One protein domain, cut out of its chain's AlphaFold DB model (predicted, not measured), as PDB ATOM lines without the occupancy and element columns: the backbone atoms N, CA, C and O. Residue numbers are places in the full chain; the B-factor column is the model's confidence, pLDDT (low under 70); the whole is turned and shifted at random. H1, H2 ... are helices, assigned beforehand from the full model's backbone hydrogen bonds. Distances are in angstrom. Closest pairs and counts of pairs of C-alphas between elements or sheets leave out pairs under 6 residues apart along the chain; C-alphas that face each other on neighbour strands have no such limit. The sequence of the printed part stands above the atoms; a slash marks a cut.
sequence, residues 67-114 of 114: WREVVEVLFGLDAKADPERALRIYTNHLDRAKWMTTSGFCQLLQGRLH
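This is residues 67 to 114 of the 114 residues of the protein "DUF2285 domain-containing protein" of Hyphomicrobiales bacterium (UniProt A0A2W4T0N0). One long helix, H2, makes most of the length; the short helix H1 packs crosswise on its first half, and at its far end the chain turns a corner into the short helix H3, roughly as an L. H1 and H3 lie toward the same side of H2 with an empty gap between them, and residues 107 to 114, of which 107 to 110 belong to H3, stick out. The printed part has 48 residues with three named helices in the order H1, H2, H3 and no named strand; its class is all helix. It is loose, with a radius of gyration of the C-alphas of 13.6 A, and spans 40 by 20 by 10 A, only just flat.

H1, residues 67 to 74, and H2, residues 83 to 102, touch, and H2 touches H1 with residues 86 to 90 alone. Their closest C-alphas, those of Val 71 and Tyr 90, are 6.5 A apart, and their lines are about perpendicular at 80 degrees. H3, residues 105 to 110, is close to H2 but not clearly touching: the closest C-alphas, those of Met 100 and Cys 106, are 6.2 A apart. These two lines are about perpendicular at 81 degrees. H1 and H3 are apart. In H1, H2 and H3 every O i to N i+4 pair is within hydrogen-bond range.

H1 begins at C-alpha 67 (123.932, 152.001, 187.601) and measures 10.0 A from first to last C-alpha. H2 measures 28.0 A, from C-alpha 83 (127.254, 145.419, 180.484) to C-alpha 102. H3 measures 8.8 A and ends at C-alpha 110 (132.394, 172.300, 199.215).

The C-alphas farthest apart, those of Ala 81 and His 114, are 40.2 A apart. The printed part has no cut. The link from H1 to H2 is short, with 8 residues, and that from H2 to H3 is tight, with 2. The mean pLDDT of the printed part is 79.8; residues 104 to 114 are under 70.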
ATOM      1  N   TRP A  67     122.624 151.733 188.189       88.31
ATOM      2  CA  TRP A  67     123.932 152.001 187.601       88.31
ATOM      3  C   TRP A  67     123.898 152.015 186.068       88.31
ATOM      4  O   TRP A  67     124.691 152.736 185.470       88.31
ATOM      5  N   ARG A  68     122.980 151.270 185.431       88.62
ATOM      6  CA  ARG A  68     122.809 151.239 183.968       88.62
ATOM      7  C   ARG A  68     122.359 152.584 183.411       88.62
ATOM      8  O   ARG A  68     122.919 153.066 182.433       88.62
ATOM      9  N   GLU A  69     121.388 153.215 184.059       87.25
ATOM     10  CA  GLU A  69     120.918 154.543 183.659       87.25
ATOM     11  C   GLU A  69     122.004 155.585 183.928       87.25
ATOM     12  O   GLU A  69     122.239 156.482 183.122       87.25
ATOM     13  N   VAL A  70     122.730 155.428 185.037       87.62
ATOM     14  CA  VAL A  70     123.828 156.327 185.399       87.62
ATOM     15  C   VAL A  70     124.958 156.269 184.370       87.62
ATOM     16  O   VAL A  70     125.461 157.320 183.978       87.62
ATOM     17  N   VAL A  71     125.353 155.088 183.883       86.88
ATOM     18  CA  VAL A  71     126.397 154.981 182.844       86.88
ATOM     19  C   VAL A  71     125.945 155.470 181.476       86.88
ATOM     20  O   VAL A  71     126.729 156.112 180.777       86.88
ATOM     21  N   GLU A  72     124.685 155.244 181.117       86.25
ATOM     22  CA  GLU A  72     124.113 155.763 179.874       86.25
ATOM     23  C   GLU A  72     124.050 157.298 179.897       86.25
ATOM     24  O   GLU A  72     124.425 157.950 178.924       86.25
ATOM     25  N   VAL A  73     123.649 157.893 181.025       84.94
ATOM     26  CA  VAL A  73     123.486 159.348 181.163       84.94
ATOM     27  C   VAL A  73     124.810 160.073 181.408       84.94
ATOM     28  O   VAL A  73     125.024 161.148 180.849       84.94
ATOM     29  N   LEU A  74     125.691 159.534 182.258       83.81
ATOM     30  CA  LEU A  74     126.931 160.211 182.658       83.81
ATOM     31  C   LEU A  74     128.120 159.885 181.754       83.81
ATOM     32  O   LEU A  74     128.937 160.767 181.508       83.81
ATOM     33  N   PHE A  75     128.223 158.646 181.266       82.12
ATOM     34  CA  PHE A  75     129.341 158.193 180.430       82.12
ATOM     35  C   PHE A  75     128.938 158.002 178.957       82.12
ATOM     36  O   PHE A  75     129.802 157.819 178.100       82.12
ATOM     37  N   GLY A  76     127.642 158.037 178.625       82.81
ATOM     38  CA  GLY A  76     127.178 157.773 177.260       82.81
ATOM     39  C   GLY A  76     127.459 156.339 176.801       82.81
ATOM     40  O   GLY A  76     127.612 156.102 175.601       82.81
ATOM     41  N   LEU A  77     127.601 155.402 177.744       81.12
ATOM     42  CA  LEU A  77     127.877 153.995 177.469       81.12
ATOM     43  C   LEU A  77     126.581 153.194 177.481       81.12
ATOM     44  O   LEU A  77     125.827 153.269 178.443       81.12
ATOM     45  N   ASP A  78     126.365 152.382 176.449       83.31
ATOM     46  CA  ASP A  78     125.227 151.465 176.393       83.31
ATOM     47  C   ASP A  78     125.494 150.233 177.274       83.31
ATOM     48  O   ASP A  78     126.284 149.345 176.926       83.31
ATOM     49  N   ALA A  79     124.812 150.175 178.421       82.38
ATOM     50  CA  ALA A  79     124.922 149.075 179.372       82.38
ATOM     51  C   ALA A  79     124.323 147.756 178.849       82.38
ATOM     52  O   ALA A  79     124.555 146.707 179.445       82.38
ATOM     53  N   LYS A  80     123.549 147.773 177.757       86.75
ATOM     54  CA  LYS A  80     123.031 146.562 177.099       86.75
ATOM     55  C   LYS A  80     124.015 146.016 176.074       86.75
ATOM     56  O   LYS A  80     124.075 144.801 175.895       86.75
ATOM     57  N   ALA A  81     124.767 146.894 175.413       87.50
ATOM     58  CA  ALA A  81     125.763 146.503 174.422       87.50
ATOM     59  C   ALA A  81     127.011 145.880 175.068       87.50
ATOM     60  O   ALA A  81     127.497 144.858 174.586       87.50
ATOM     61  N   ASP A  82     127.511 146.467 176.161       86.12
ATOM     62  CA  ASP A  82     128.649 145.935 176.924       86.12
ATOM     63  C   ASP A  82     128.436 146.135 178.439       86.12
ATOM     64  O   ASP A  82     128.999 147.055 179.049       86.12
ATOM     65  N   PRO A  83     127.595 145.290 179.068       87.81
ATOM     66  CA  PRO A  83     127.254 145.419 180.484       87.81
ATOM     67  C   PRO A  83     128.471 145.279 181.394       87.81
ATOM     68  O   PRO A  83     128.538 145.936 182.432       87.81
ATOM     69  N   GLU A  84     129.434 144.434 181.029       89.19
ATOM     70  CA  GLU A  84     130.605 144.207 181.866       89.19
ATOM     71  C   GLU A  84     131.526 145.423 181.884       89.19
ATOM     72  O   GLU A  84     131.959 145.849 182.956       89.19
ATOM     73  N   ARG A  85     131.837 145.998 180.715       86.38
ATOM     74  CA  ARG A  85     132.668 147.204 180.650       86.38
ATOM     75  C   ARG A  85     131.970 148.376 181.321       86.38
ATOM     76  O   ARG A  85     132.608 149.072 182.105       86.38
ATOM     77  N   ALA A  86     130.677 148.554 181.071       88.38
ATOM     78  CA  ALA A  86     129.898 149.622 181.681       88.38
ATOM     79  C   ALA A  86     129.894 149.518 183.219       88.38
ATOM     80  O   ALA A  86     130.179 150.499 183.906       88.38
ATOM     81  N   LEU A  87     129.684 148.314 183.765       88.75
ATOM     82  CA  LEU A  87     129.727 148.079 185.208       88.75
ATOM     83  C   LEU A  87     131.122 148.313 185.803       88.75
ATOM     84  O   LEU A  87     131.236 148.888 186.890       88.75
ATOM     85  N   ARG A  88     132.186 147.884 185.110       89.31
ATOM     86  CA  ARG A  88     133.571 148.129 185.544       89.31
ATOM     87  C   ARG A  88     133.857 149.624 185.635       89.31
ATOM     88  O   ARG A  88     134.362 150.080 186.656       89.31
ATOM     89  N   ILE A  89     133.488 150.383 184.606       89.12
ATOM     90  CA  ILE A  89     133.682 151.836 184.558       89.12
ATOM     91  C   ILE A  89     132.911 152.509 185.691       89.12
ATOM     92  O   ILE A  89     133.503 153.282 186.444       89.12
ATOM     93  N   TYR A  90     131.631 152.165 185.861       90.25
ATOM     94  CA  TYR A  90     130.806 152.673 186.955       90.25
ATOM     95  C   TYR A  90     131.458 152.438 188.319       90.25
ATOM     96  O   TYR A  90     131.700 153.386 189.062       90.25
ATOM     97  N   THR A  91     131.786 151.180 188.619       91.44
ATOM     98  CA  THR A  91     132.339 150.778 189.919       91.44
ATOM     99  C   THR A  91     133.670 151.471 190.188       91.44
ATOM    100  O   THR A  91     133.846 152.065 191.246       91.44
ATOM    101  N   ASN A  92     134.576 151.489 189.208       91.00
ATOM    102  CA  ASN A  92     135.890 152.109 189.349       91.00
ATOM    103  C   ASN A  92     135.802 153.616 189.655       91.00
ATOM    104  O   ASN A  92     136.536 154.126 190.503       91.00
ATOM    105  N   HIS A  93     134.905 154.342 188.978       91.00
ATOM    106  CA  HIS A  93     134.718 155.775 189.223       91.00
ATOM    107  C   HIS A  93     133.980 156.043 190.532       91.00
ATOM    108  O   HIS A  93     134.305 157.007 191.224       91.00
ATOM    109  N   LEU A  94     133.020 155.191 190.893       90.81
ATOM    110  CA  LEU A  94     132.310 155.296 192.159       90.81
ATOM    111  C   LEU A  94     133.243 155.047 193.348       90.81
ATOM    112  O   LEU A  94     133.222 155.820 194.304       90.81
ATOM    113  N   ASP A  95     134.098 154.029 193.281       91.50
ATOM    114  CA  ASP A  95     135.093 153.740 194.315       91.50
ATOM    115  C   ASP A  95     136.068 154.906 194.479       91.50
ATOM    116  O   ASP A  95     136.373 155.318 195.601       91.50
ATOM    117  N   ARG A  96     136.507 155.507 193.364       89.38
ATOM    118  CA  ARG A  96     137.345 156.709 193.402       89.38
ATOM    119  C   ARG A  96     136.615 157.885 194.049       89.38
ATOM    120  O   ARG A  96     137.185 158.539 194.923       89.38
ATOM    121  N   ALA A  97     135.354 158.115 193.692       89.19
ATOM    122  CA  ALA A  97     134.531 159.165 194.284       89.19
ATOM    123  C   ALA A  97     134.318 158.950 195.797       89.19
ATOM    124  O   ALA A  97     134.460 159.886 196.585       89.19
ATOM    125  N   LYS A  98     134.060 157.708 196.229       88.81
ATOM    126  CA  LYS A  98     133.935 157.324 197.647       88.81
ATOM    127  C   LYS A  98     135.254 157.483 198.405       88.81
ATOM    128  O   LYS A  98     135.274 157.922 199.556       88.81
ATOM    129  N   TRP A  99     136.382 157.181 197.770       88.38
ATOM    130  CA  TRP A  99     137.690 157.462 198.352       88.38
ATOM    131  C   TRP A  99     137.886 158.969 198.578       88.38
ATOM    132  O   TRP A  99     138.359 159.368 199.640       88.38
ATOM    133  N   MET A 100     137.456 159.825 197.643       83.06
ATOM    134  CA  MET A 100     137.566 161.288 197.775       83.06
ATOM    135  C   MET A 100     136.685 161.871 198.893       83.06
ATOM    136  O   MET A 100     137.067 162.857 199.528       83.06
ATOM    137  N   THR A 101     135.523 161.273 199.178       79.81
ATOM    138  CA  THR A 101     134.669 161.708 200.299       79.81
ATOM    139  C   THR A 101     135.225 161.260 201.647       79.81
ATOM    140  O   THR A 101     135.254 162.046 202.592       79.81
ATOM    141  N   THR A 102     135.711 160.020 201.735       81.38
ATOM    142  CA  THR A 102     136.241 159.434 202.979       81.38
ATOM    143  C   THR A 102     137.610 159.985 203.376       81.38
ATOM    144  O   THR A 102     137.915 160.063 204.563       81.38
ATOM    145  N   SER A 103     138.414 160.437 202.412       76.62
ATOM    146  CA  SER A 103     139.699 161.109 202.660       76.62
ATOM    147  C   SER A 103     139.563 162.586 203.079       76.62
ATOM    148  O   SER A 103     140.573 163.258 203.282       76.62
ATOM    149  N   GLY A 104     138.334 163.100 203.245       65.44
ATOM    150  CA  GLY A 104     138.060 164.470 203.706       65.44
ATOM    151  C   GLY A 104     138.160 165.543 202.614       65.44
ATOM    152  O   GLY A 104     138.012 166.732 202.896       65.44
ATOM    153  N   PHE A 105     138.378 165.157 201.354       68.75
ATOM    154  CA  PHE A 105     138.620 166.108 200.271       68.75
ATOM    155  C   PHE A 105     137.349 166.793 199.750       68.75
ATOM    156  O   PHE A 105     137.370 167.992 199.471       68.75
ATOM    157  N   CYS A 106     136.210 166.095 199.686       62.09
ATOM    158  CA  CYS A 106     134.942 166.735 199.303       62.09
ATOM    159  C   CYS A 106     134.580 167.929 200.203       62.09
ATOM    160  O   CYS A 106     134.019 168.906 199.715       62.09
ATOM    161  N   GLN A 107     134.965 167.899 201.482       60.94
ATOM    162  CA  GLN A 107     134.745 169.015 202.409       60.94
ATOM    163  C   GLN A 107     135.593 170.247 202.043       60.94
ATOM    164  O   GLN A 107     135.113 171.376 202.145       60.94
ATOM    165  N   LEU A 108     136.819 170.050 201.538       61.34
ATOM    166  CA  LEU A 108     137.680 171.137 201.049       61.34
ATOM    167  C   LEU A 108     137.128 171.792 199.774       61.34
ATOM    168  O   LEU A 108     137.305 172.994 199.574       61.34
ATOM    169  N   LEU A 109     136.454 171.018 198.920       60.31
ATOM    170  CA  LEU A 109     135.837 171.520 197.690       60.31
ATOM    171  C   LEU A 109     134.485 172.195 197.921       60.31
ATOM    172  O   LEU A 109     134.217 173.224 197.307       60.31
ATOM    173  N   GLN A 110     133.656 171.664 198.823       58.03
ATOM    174  CA  GLN A 110     132.394 172.300 199.215       58.03
ATOM    175  C   GLN A 110     132.629 173.689 199.825       58.03
ATOM    176  O   GLN A 110     131.857 174.605 199.569       58.03
ATOM    177  N   GLY A 111     133.742 173.887 200.543       54.12
ATOM    178  CA  GLY A 111     134.149 175.210 201.026       54.12
ATOM    179  C   GLY A 111     134.625 176.184 199.936       54.12
ATOM    180  O   GLY A 111     134.748 177.373 200.211       54.12
ATOM    181  N   ARG A 112     134.903 175.709 198.712       48.50
ATOM    182  CA  ARG A 112     135.437 176.506 197.589       48.50
ATOM    183  C   ARG A 112     134.409 176.744 196.466       48.50
ATOM    184  O   ARG A 112     134.723 177.442 195.510       48.50
ATOM    185  N   LEU A 113     133.209 176.164 196.577       46.03
ATOM    186  CA  LEU A 113     132.097 176.281 195.618       46.03
ATOM    187  C   LEU A 113     130.951 177.201 196.101       46.03
ATOM    188  O   LEU A 113     129.867 177.156 195.523       46.03
ATOM    189  N   HIS A 114     131.180 178.026 197.131       39.81
ATOM    190  CA  HIS A 114     130.244 179.069 197.578       39.81
ATOM    191  C   HIS A 114     130.575 180.441 196.991       39.81
ATOM    192  O   HIS A 114     131.781 180.768 196.909       39.81
TER     193      HIS A 114